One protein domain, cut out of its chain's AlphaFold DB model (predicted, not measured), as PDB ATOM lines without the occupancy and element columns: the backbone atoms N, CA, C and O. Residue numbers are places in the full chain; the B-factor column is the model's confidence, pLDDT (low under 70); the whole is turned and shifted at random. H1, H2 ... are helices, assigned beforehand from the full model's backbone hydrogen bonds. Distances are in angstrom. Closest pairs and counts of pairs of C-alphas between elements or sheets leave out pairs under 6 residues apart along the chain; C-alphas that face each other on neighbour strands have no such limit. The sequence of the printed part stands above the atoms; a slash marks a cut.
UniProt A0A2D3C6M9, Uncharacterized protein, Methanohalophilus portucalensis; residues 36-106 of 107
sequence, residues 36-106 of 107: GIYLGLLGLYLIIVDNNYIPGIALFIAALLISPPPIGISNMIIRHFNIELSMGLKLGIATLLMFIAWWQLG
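This is residues 36 to 106 of the 107 residues of an uncharacterized protein of Methanohalophilus portucalensis (UniProt A0A2D3C6M9). The longest helix, H4, lies side by side with H2, and H1 packs along another side of H2, with H2 between H1 and H4. Beyond the end of this three-helix body where H2 ends and H4 begins, the chain makes an excursion through H3, which touches no helix; residues 78 to 83 stick out there. The printed part has 71 residues with four named helices in the order H1, H2, H3, H4 and no named strand, and its class is all helix. It is only just compact, close to loose, with a radius of gyration of the C-alphas of 13.1 A, and it is elongated, spanning 39 by 22 by 17 A.

H4, residues 87 to 105, touches H2, residues 53 to 66, at a shallow tilt of 25 degrees, opposite ways. Their closest C-alphas, of Pro 55 and Ala 101, are 4.0 A apart. H2 also touches H1, residues 36 to 48, at a shallow tilt of 21 degrees, opposite ways. The closest C-alphas here, of Gly 43 and Gly 56, are 3.9 A apart, and H1 and H2 form a helical hairpin. H1 and H4 are apart. H3, residues 71 to 81, is apart from H1, H2 and H4. In H1, H2, H3 and H4 every O i to N i+4 pair is within hydrogen-bond range.

H4 is 26.7 A long, from C-alpha 87 at (88.311, 116.377, 95.565) to C-alpha 105 at (74.928, 125.473, 74.281). H2 measures 19.6 A, H1 18.1 A and H3 15.6 A from first to last C-alpha. H1 begins with C-alpha 36 at (78.492, 111.718, 85.627).

The two C-alphas farthest apart, of Arg 79 and Gly 106, are 40.6 A apart. The printed part has no cut, and its three links are tight. Residues 78 to 83, of which 78 to 81 belong to H3, stand free. The mean pLDDT of the printed part is 84.5; residues 68 to 77, 79 and 82 to 85 are under 70.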
ATOM      1  N   GLY A  36      77.281 111.951  86.413       89.81
ATOM      2  CA  GLY A  36      78.492 111.718  85.627       89.81
ATOM      3  C   GLY A  36      78.210 110.924  84.351       89.81
ATOM      4  O   GLY A  36      78.638 111.327  83.275       89.81
ATOM      5  N   ILE A  37      77.432 109.840  84.435       90.69
ATOM      6  CA  ILE A  37      77.038 109.048  83.259       90.69
ATOM      7  C   ILE A  37      76.239 109.903  82.271       90.69
ATOM      8  O   ILE A  37      76.531 109.884  81.077       90.69
ATOM      9  N   TYR A  38      75.265 110.671  82.763       92.50
ATOM     10  CA  TYR A  38      74.455 111.555  81.927       92.50
ATOM     11  C   TYR A  38      75.317 112.584  81.184       92.50
ATOM     12  O   TYR A  38      75.230 112.685  79.961       92.50
ATOM     13  N   LEU A  39      76.202 113.288  81.898       93.81
ATOM     14  CA  LEU A  39      77.122 114.266  81.310       93.81
ATOM     15  C   LEU A  39      78.078 113.619  80.300       93.81
ATOM     16  O   LEU A  39      78.352 114.201  79.254       93.81
ATOM     17  N   GLY A  40      78.560 112.406  80.585       93.75
ATOM     18  CA  GLY A  40      79.474 111.682  79.705       93.75
ATOM     19  C   GLY A  40      78.809 111.262  78.396       93.75
ATOM     20  O   GLY A  40      79.377 111.470  77.326       93.75
ATOM     21  N   LEU A  41      77.591 110.720  78.470       95.06
ATOM     22  CA  LEU A  41      76.809 110.347  77.289       95.06
ATOM     23  C   LEU A  41      76.400 111.573  76.473       95.06
ATOM     24  O   LEU A  41      76.527 111.551  75.251       95.06
ATOM     25  N   LEU A  42      75.967 112.650  77.133       94.44
ATOM     26  CA  LEU A  42      75.634 113.908  76.468       94.44
ATOM     27  C   LEU A  42      76.861 114.516  75.775       94.44
ATOM     28  O   LEU A  42      76.777 114.937  74.625       94.44
ATOM     29  N   GLY A  43      78.018 114.510  76.443       94.75
ATOM     30  CA  GLY A  43      79.275 114.974  75.864       94.75
ATOM     31  C   GLY A  43      79.690 114.164  74.634       94.75
ATOM     32  O   GLY A  43      80.022 114.739  73.599       94.75
ATOM     33  N   LEU A  44      79.604 112.830  74.712       96.00
ATOM     34  CA  LEU A  44      79.860 111.937  73.575       96.00
ATOM     35  C   LEU A  44      78.878 112.164  72.425       96.00
ATOM     36  O   LEU A  44      79.299 112.179  71.272       96.00
ATOM     37  N   TYR A  45      77.595 112.364  72.726       96.19
ATOM     38  CA  TYR A  45      76.579 112.679  71.726       96.19
ATOM     39  C   TYR A  45      76.924 113.973  70.979       96.19
ATOM     40  O   TYR A  45      76.970 113.972  69.751       96.19
ATOM     41  N   LEU A  46      77.274 115.041  71.702       95.31
ATOM     42  CA  LEU A  46      77.670 116.313  71.095       95.31
ATOM     43  C   LEU A  46      78.907 116.170  70.200       95.31
ATOM     44  O   LEU A  46      78.968 116.784  69.140       95.31
ATOM     45  N   ILE A  47      79.880 115.344  70.597       96.00
ATOM     46  CA  ILE A  47      81.092 115.092  69.804       96.00
ATOM     47  C   ILE A  47      80.779 114.285  68.538       96.00
ATOM     48  O   ILE A  47      81.256 114.637  67.463       96.00
ATOM     49  N   ILE A  48      80.038 113.181  68.673       96.25
ATOM     50  CA  ILE A  48      79.887 112.171  67.614       96.25
ATOM     51  C   ILE A  48      78.749 112.520  66.654       96.25
ATOM     52  O   ILE A  48      78.882 112.314  65.450       96.25
ATOM     53  N   VAL A  49      77.622 112.999  67.182       96.38
ATOM     54  CA  VAL A  49      76.394 113.227  66.408       96.38
ATOM     55  C   VAL A  49      76.332 114.668  65.921       96.38
ATOM     56  O   VAL A  49      76.179 114.903  64.724       96.38
ATOM     57  N   ASP A  50      76.525 115.627  66.825       93.06
ATOM     58  CA  ASP A  50      76.348 117.049  66.505       93.06
ATOM     59  C   ASP A  50      77.642 117.728  66.019       93.06
ATOM     60  O   ASP A  50      77.614 118.894  65.627       93.06
ATOM     61  N   ASN A  51      78.786 117.028  66.042       94.38
ATOM     62  CA  ASN A  51      80.123 117.576  65.755       94.38
ATOM     63  C   ASN A  51      80.445 118.865  66.547       94.38
ATOM     64  O   ASN A  51      81.239 119.705  66.117       94.38
ATOM     65  N   ASN A  52      79.834 119.030  67.723       93.56
ATOM     66  CA  ASN A  52      80.005 120.180  68.597       93.56
ATOM     67  C   ASN A  52      81.025 119.866  69.702       93.56
ATOM     68  O   ASN A  52      80.699 119.529  70.846       93.56
ATOM     69  N   TYR A  53      82.301 119.952  69.327       93.75
ATOM     70  CA  TYR A  53      83.416 119.472  70.142       93.75
ATOM     71  C   TYR A  53      83.634 120.256  71.437       93.75
ATOM     72  O   TYR A  53      84.007 119.656  72.438       93.75
ATOM     73  N   ILE A  54      83.418 121.573  71.452       93.06
ATOM     74  CA  ILE A  54      83.735 122.413  72.620       93.06
ATOM     75  C   ILE A  54      82.883 122.025  73.846       93.06
ATOM     76  O   ILE A  54      83.460 121.587  74.847       93.06
ATOM     77  N   PRO A  55      81.538 122.122  73.810       93.94
ATOM     78  CA  PRO A  55      80.698 121.678  74.917       93.94
ATOM     79  C   PRO A  55      80.772 120.160  75.109       93.94
ATOM     80  O   PRO A  55      80.729 119.692  76.245       93.94
ATOM     81  N   GLY A  56      80.953 119.387  74.033       93.75
ATOM     82  CA  GLY A  56      81.049 117.934  74.114       93.75
ATOM     83  C   GLY A  56      82.260 117.443  74.915       93.75
ATOM     84  O   GLY A  56      82.108 116.670  75.862       93.75
ATOM     85  N   ILE A  57      83.459 117.945  74.603       93.81
ATOM     86  CA  ILE A  57      84.697 117.628  75.332       93.81
ATOM     87  C   ILE A  57      84.603 118.131  76.774       93.81
ATOM     88  O   ILE A  57      84.984 117.412  77.699       93.81
ATOM     89  N   ALA A  58      84.067 119.336  76.985       94.25
ATOM     90  CA  ALA A  58      83.924 119.903  78.321       94.25
ATOM     91  C   ALA A  58      83.028 119.035  79.224       94.25
ATOM     92  O   ALA A  58      83.436 118.687  80.336       94.25
ATOM     93  N   LEU A  59      81.855 118.615  78.736       94.88
ATOM     94  CA  LEU A  59      80.937 117.741  79.478       94.88
ATOM     95  C   LEU A  59      81.523 116.346  79.706       94.88
ATOM     96  O   LEU A  59      81.384 115.795  80.799       94.88
ATOM     97  N   PHE A  60      82.233 115.800  78.717       93.50
ATOM     98  CA  PHE A  60      82.871 114.494  78.844       93.50
ATOM     99  C   PHE A  60      83.992 114.493  79.896       93.50
ATOM    100  O   PHE A  60      84.055 113.601  80.742       93.50
ATOM    101  N   ILE A  61      84.850 115.515  79.916       90.75
ATOM    102  CA  ILE A  61      85.898 115.635  80.941       90.75
ATOM    103  C   ILE A  61      85.278 115.906  82.320       90.75
ATOM    104  O   ILE A  61      85.704 115.307  83.309       90.75
ATOM    105  N   ALA A  62      84.245 116.752  82.403       92.00
ATOM    106  CA  ALA A  62      83.523 116.989  83.654       92.00
ATOM    107  C   ALA A  62      82.930 115.687  84.219       92.00
ATOM    108  O   ALA A  62      83.061 115.422  85.416       92.00
ATOM    109  N   ALA A  63      82.360 114.838  83.361       91.44
ATOM    110  CA  ALA A  63      81.865 113.520  83.735       91.44
ATOM    111  C   ALA A  63      82.960 112.632  84.339       91.44
ATOM    112  O   ALA A  63      82.754 112.054  85.406       91.44
ATOM    113  N   LEU A  64      84.140 112.569  83.715       87.69
ATOM    114  CA  LEU A  64      85.273 111.787  84.224       87.69
ATOM    115  C   LEU A  64      85.784 112.287  85.583       87.69
ATOM    116  O   LEU A  64      86.223 111.485  86.405       87.69
ATOM    117  N   LEU A  65      85.717 113.597  85.835       86.06
ATOM    118  CA  LEU A  65      86.163 114.207  87.092       86.06
ATOM    119  C   LEU A  65      85.159 114.039  88.240       86.06
ATOM    120  O   LEU A  65      85.575 113.865  89.387       86.06
ATOM    121  N   ILE A  66      83.861 114.130  87.937       85.75
ATOM    122  CA  ILE A  66      82.768 114.042  88.918       85.75
ATOM    123  C   ILE A  66      82.439 112.587  89.228       85.75
ATOM    124  O   ILE A  66      82.158 112.256  90.383       85.75
ATOM    125  N   SER A  67      82.466 111.716  88.214       79.25
ATOM    126  CA  SER A  67      82.167 110.307  88.415       79.25
ATOM    127  C   SER A  67      83.200 109.723  89.385       79.25
ATOM    128  O   SER A  67      84.405 109.834  89.140       79.25
ATOM    129  N   PRO A  68      82.769 109.133  90.512       67.69
ATOM    130  CA  PRO A  68      83.695 108.458  91.400       67.69
ATOM    131  C   PRO A  68      84.312 107.303  90.601       67.69
ATOM    132  O   PRO A  68      83.566 106.418  90.161       67.69
ATOM    133  N   PRO A  69      85.640 107.280  90.373       66.19
ATOM    134  CA  PRO A  69      86.244 106.157  89.681       66.19
ATOM    135  C   PRO A  69      85.963 104.899  90.508       66.19
ATOM    136  O   PRO A  69      86.028 104.961  91.744       66.19
ATOM    137  N   PRO A  70      85.684 103.748  89.873       65.25
ATOM    138  CA  PRO A  70      85.660 102.476  90.577       65.25
ATOM    139  C   PRO A  70      86.907 102.365  91.461       65.25
ATOM    140  O   PRO A  70      88.006 102.696  91.017       65.25
ATOM    141  N   ILE A  71      86.752 101.916  92.708       59.44
ATOM    142  CA  ILE A  71      87.817 101.921  93.733       59.44
ATOM    143  C   ILE A  71      89.121 101.280  93.215       59.44
ATOM    144  O   ILE A  71      90.217 101.743  93.528       59.44
ATOM    145  N   GLY A  72      89.010 100.262  92.353       53.94
ATOM    146  CA  GLY A  72      90.153  99.642  91.677       53.94
ATOM    147  C   GLY A  72      90.922 100.588  90.744       53.94
ATOM    148  O   GLY A  72      92.148 100.589  90.768       53.94
ATOM    149  N   ILE A  73      90.226 101.438  89.984       60.50
ATOM    150  CA  ILE A  73      90.827 102.416  89.064       60.50
ATOM    151  C   ILE A  73      91.476 103.563  89.846       60.50
ATOM    152  O   ILE A  73      92.606 103.938  89.542       60.50
ATOM    153  N   SER A  74      90.829 104.063  90.905       61.56
ATOM    154  CA  SER A  74      91.436 105.067  91.795       61.56
ATOM    155  C   SER A  74      92.765 104.581  92.382       61.56
ATOM    156  O   SER A  74      93.765 105.296  92.319       61.56
ATOM    157  N   ASN A  75      92.816 103.337  92.875       63.53
ATOM    158  CA  ASN A  75      94.049 102.752  93.409       63.53
ATOM    159  C   ASN A  75      95.135 102.556  92.341       63.53
ATOM    160  O   ASN A  75      96.319 102.668  92.655       63.53
ATOM    161  N   MET A  76      94.758 102.263  91.094       66.19
ATOM    162  CA  MET A  76      95.709 102.168  89.983       66.19
ATOM    163  C   MET A  76      96.290 103.539  89.624       66.19
ATOM    164  O   MET A  76      97.506 103.654  89.500       66.19
ATOM    165  N   ILE A  77      95.458 104.580  89.526       65.25
ATOM    166  CA  ILE A  77      95.892 105.938  89.155       65.25
ATOM    167  C   ILE A  77      96.845 106.520  90.198       65.25
ATOM    168  O   ILE A  77      97.901 107.033  89.833       65.25
ATOM    169  N   ILE A  78      96.516 106.399  91.487       70.00
ATOM    170  CA  ILE A  78      97.369 106.908  92.574       70.00
ATOM    171  C   ILE A  78      98.747 106.238  92.525       70.00
ATOM    172  O   ILE A  78      99.769 106.911  92.632       70.00
ATOM    173  N   ARG A  79      98.788 104.920  92.292       67.69
ATOM    174  CA  ARG A  79     100.043 104.160  92.217       67.69
ATOM    175  C   ARG A  79     100.867 104.455  90.965       67.69
ATOM    176  O   ARG A  79     102.087 104.404  91.048       67.69
ATOM    177  N   HIS A  80     100.229 104.706  89.821       72.94
ATOM    178  CA  HIS A  80     100.940 104.910  88.552       72.94
ATOM    179  C   HIS A  80     101.368 106.355  88.318       72.94
ATOM    180  O   HIS A  80     102.446 106.589  87.784       72.94
ATOM    181  N   PHE A  81     100.528 107.318  88.692       71.06
ATOM    182  CA  PHE A  81     100.758 108.719  88.351       71.06
ATOM    183  C   PHE A  81     101.260 109.550  89.529       71.06
ATOM    184  O   PHE A  81     101.779 110.632  89.298       71.06
ATOM    185  N   ASN A  82     101.134 109.069  90.775       68.06
ATOM    186  CA  ASN A  82     101.464 109.830  91.991       68.06
ATOM    187  C   ASN A  82     100.796 111.224  92.036       68.06
ATOM    188  O   ASN A  82     101.297 112.166  92.645       68.06
ATOM    189  N   ILE A  83      99.665 111.363  91.338       66.62
ATOM    190  CA  ILE A  83      98.877 112.587  91.243       66.62
ATOM    191  C   ILE A  83      97.620 112.379  92.089       66.62
ATOM    192  O   ILE A  83      96.658 111.735  91.666       66.62
ATOM    193  N   GLU A  84      97.622 112.942  93.294       68.06
ATOM    194  CA  GLU A  84      96.422 113.086  94.116       68.06
ATOM    195  C   GLU A  84      95.747 114.420  93.775       68.06
ATOM    196  O   GLU A  84      96.018 115.463  94.369       68.06
ATOM    197  N   LEU A  85      94.853 114.414  92.779       67.31
ATOM    198  CA  LEU A  85      93.958 115.555  92.596       67.31
ATOM    199  C   LEU A  85      92.985 115.603  93.777       67.31
ATOM    200  O   LEU A  85      92.160 114.695  93.940       67.31
ATOM    201  N   SER A  86      93.047 116.680  94.562       80.38
ATOM    202  CA  SER A  86      92.111 116.904  95.661       80.38
ATOM    203  C   SER A  86      90.668 116.943  95.144       80.38
ATOM    204  O   SER A  86      90.388 117.432  94.046       80.38
ATOM    205  N   MET A  87      89.730 116.429  95.944       75.56
ATOM    206  CA  MET A  87      88.311 116.377  95.565       75.56
ATOM    207  C   MET A  87      87.765 117.773  95.221       75.56
ATOM    208  O   MET A  87      87.023 117.930  94.255       75.56
ATOM    209  N   GLY A  88      88.192 118.795  95.971       77.50
ATOM    210  CA  GLY A  88      87.817 120.189  95.727       77.50
ATOM    211  C   GLY A  88      88.320 120.717  94.382       77.50
ATOM    212  O   GLY A  88      87.568 121.382  93.677       77.50
ATOM    213  N   LEU A  89      89.546 120.365  93.980       83.44
ATOM    214  CA  LEU A  89      90.085 120.766  92.680       83.44
ATOM    215  C   LEU A  89      89.342 120.082  91.523       83.44
ATOM    216  O   LEU A  89      89.002 120.747  90.548       83.44
ATOM    217  N   LYS A  90      89.027 118.782  91.646       84.69
ATOM    218  CA  LYS A  90      88.224 118.053  90.642       84.69
ATOM    219  C   LYS A  90      86.851 118.689  90.451       84.69
ATOM    220  O   LYS A  90      86.448 118.937  89.320       84.69
ATOM    221  N   LEU A  91      86.169 118.989  91.558       85.31
ATOM    222  CA  LEU A  91      84.872 119.666  91.549       85.31
ATOM    223  C   LEU A  91      84.966 121.067  90.940       85.31
ATOM    224  O   LEU A  91      84.125 121.418  90.118       85.31
ATOM    225  N   GLY A  92      85.994 121.845  91.291       88.75
ATOM    226  CA  GLY A  92      86.211 123.180  90.733       88.75
ATOM    227  C   GLY A  92      86.399 123.156  89.215       88.75
ATOM    228  O   GLY A  92      85.699 123.869  88.496       88.75
ATOM    229  N   ILE A  93      87.279 122.281  88.717       90.19
ATOM    230  CA  ILE A  93      87.518 122.121  87.275       90.19
ATOM    231  C   ILE A  93      86.246 121.638  86.572       90.19
ATOM    232  O   ILE A  93      85.856 122.204  85.553       90.19
ATOM    233  N   ALA A  94      85.563 120.632  87.120       90.62
ATOM    234  CA  ALA A  94      84.345 120.108  86.513       90.62
ATOM    235  C   ALA A  94      83.216 121.150  86.465       90.62
ATOM    236  O   ALA A  94      82.501 121.229  85.471       90.62
ATOM    237  N   THR A  95      83.090 121.989  87.497       92.38
ATOM    238  CA  THR A  95      82.113 123.089  87.529       92.38
ATOM    239  C   THR A  95      82.409 124.122  86.446       92.38
ATOM    240  O   THR A  95      81.501 124.524  85.722       92.38
ATOM    241  N   LEU A  96      83.679 124.505  86.277       95.44
ATOM    242  CA  LEU A  96      84.096 125.419  85.212       95.44
ATOM    243  C   LEU A  96      83.800 124.839  83.820       95.44
ATOM    244  O   LEU A  96      83.282 125.542  82.958       95.44
ATOM    245  N   LEU A  97      84.089 123.554  83.605       94.31
ATOM    246  CA  LEU A  97      83.816 122.874  82.337       94.31
ATOM    247  C   LEU A  97      82.315 122.786  82.038       94.31
ATOM    248  O   LEU A  97      81.905 123.054  80.910       94.31
ATOM    249  N   MET A  98      81.490 122.475  83.043       92.25
ATOM    250  CA  MET A  98      80.031 122.521  82.899       92.25
ATOM    251  C   MET A  98      79.544 123.934  82.567       92.25
ATOM    252  O   MET A  98      78.667 124.077  81.723       92.25
ATOM    253  N   PHE A  99      80.134 124.974  83.163       94.06
ATOM    254  CA  PHE A  99      79.801 126.364  82.847       94.06
ATOM    255  C   PHE A  99      80.172 126.745  81.404       94.06
ATOM    256  O   PHE A  99      79.372 127.361  80.705       94.06
ATOM    257  N   ILE A 100      81.351 126.333  80.924       91.25
ATOM    258  CA  ILE A 100      81.768 126.543  79.527       91.25
ATOM    259  C   ILE A 100      80.801 125.841  78.568       91.25
ATOM    260  O   ILE A 100      80.382 126.433  77.574       91.25
ATOM    261  N   ALA A 101      80.434 124.594  78.870       92.56
ATOM    262  CA  ALA A 101      79.483 123.846  78.062       92.56
ATOM    263  C   ALA A 101      78.099 124.504  78.051       92.56
ATOM    264  O   ALA A 101      77.516 124.662  76.982       92.56
ATOM    265  N   TRP A 102      77.607 124.936  79.214       93.00
ATOM    266  CA  TRP A 102      76.347 125.666  79.348       93.00
ATOM    267  C   TRP A 102      76.328 126.924  78.475       93.00
ATOM    268  O   TRP A 102      75.422 127.099  77.663       93.00
ATOM    269  N   TRP A 103      77.372 127.752  78.583       93.19
ATOM    270  CA  TRP A 103      77.506 128.991  77.817       93.19
ATOM    271  C   TRP A 103      77.515 128.754  76.301       93.19
ATOM    272  O   TRP A 103      76.898 129.501  75.549       93.19
ATOM    273  N   GLN A 104      78.196 127.701  75.843       91.69
ATOM    274  CA  GLN A 104      78.287 127.350  74.420       91.69
ATOM    275  C   GLN A 104      77.002 126.733  73.856       91.69
ATOM    276  O   GLN A 104      76.738 126.861  72.664       91.69
ATOM    277  N   LEU A 105      76.206 126.060  74.690       88.62
ATOM    278  CA  LEU A 105      74.928 125.473  74.281       88.62
ATOM    279  C   LEU A 105      73.783 126.501  74.237       88.62
ATOM    280  O   LEU A 105      72.721 126.187  73.711       88.62
ATOM    281  N   GLY A 106      74.008 127.726  74.728       77.81
ATOM    282  CA  GLY A 106      73.070 128.843  74.589       77.81
ATOM    283  C   GLY A 106      71.833 128.761  75.489       77.81
ATOM    284  O   GLY A 106      70.789 129.291  75.110       77.81
TER     285      GLY A 106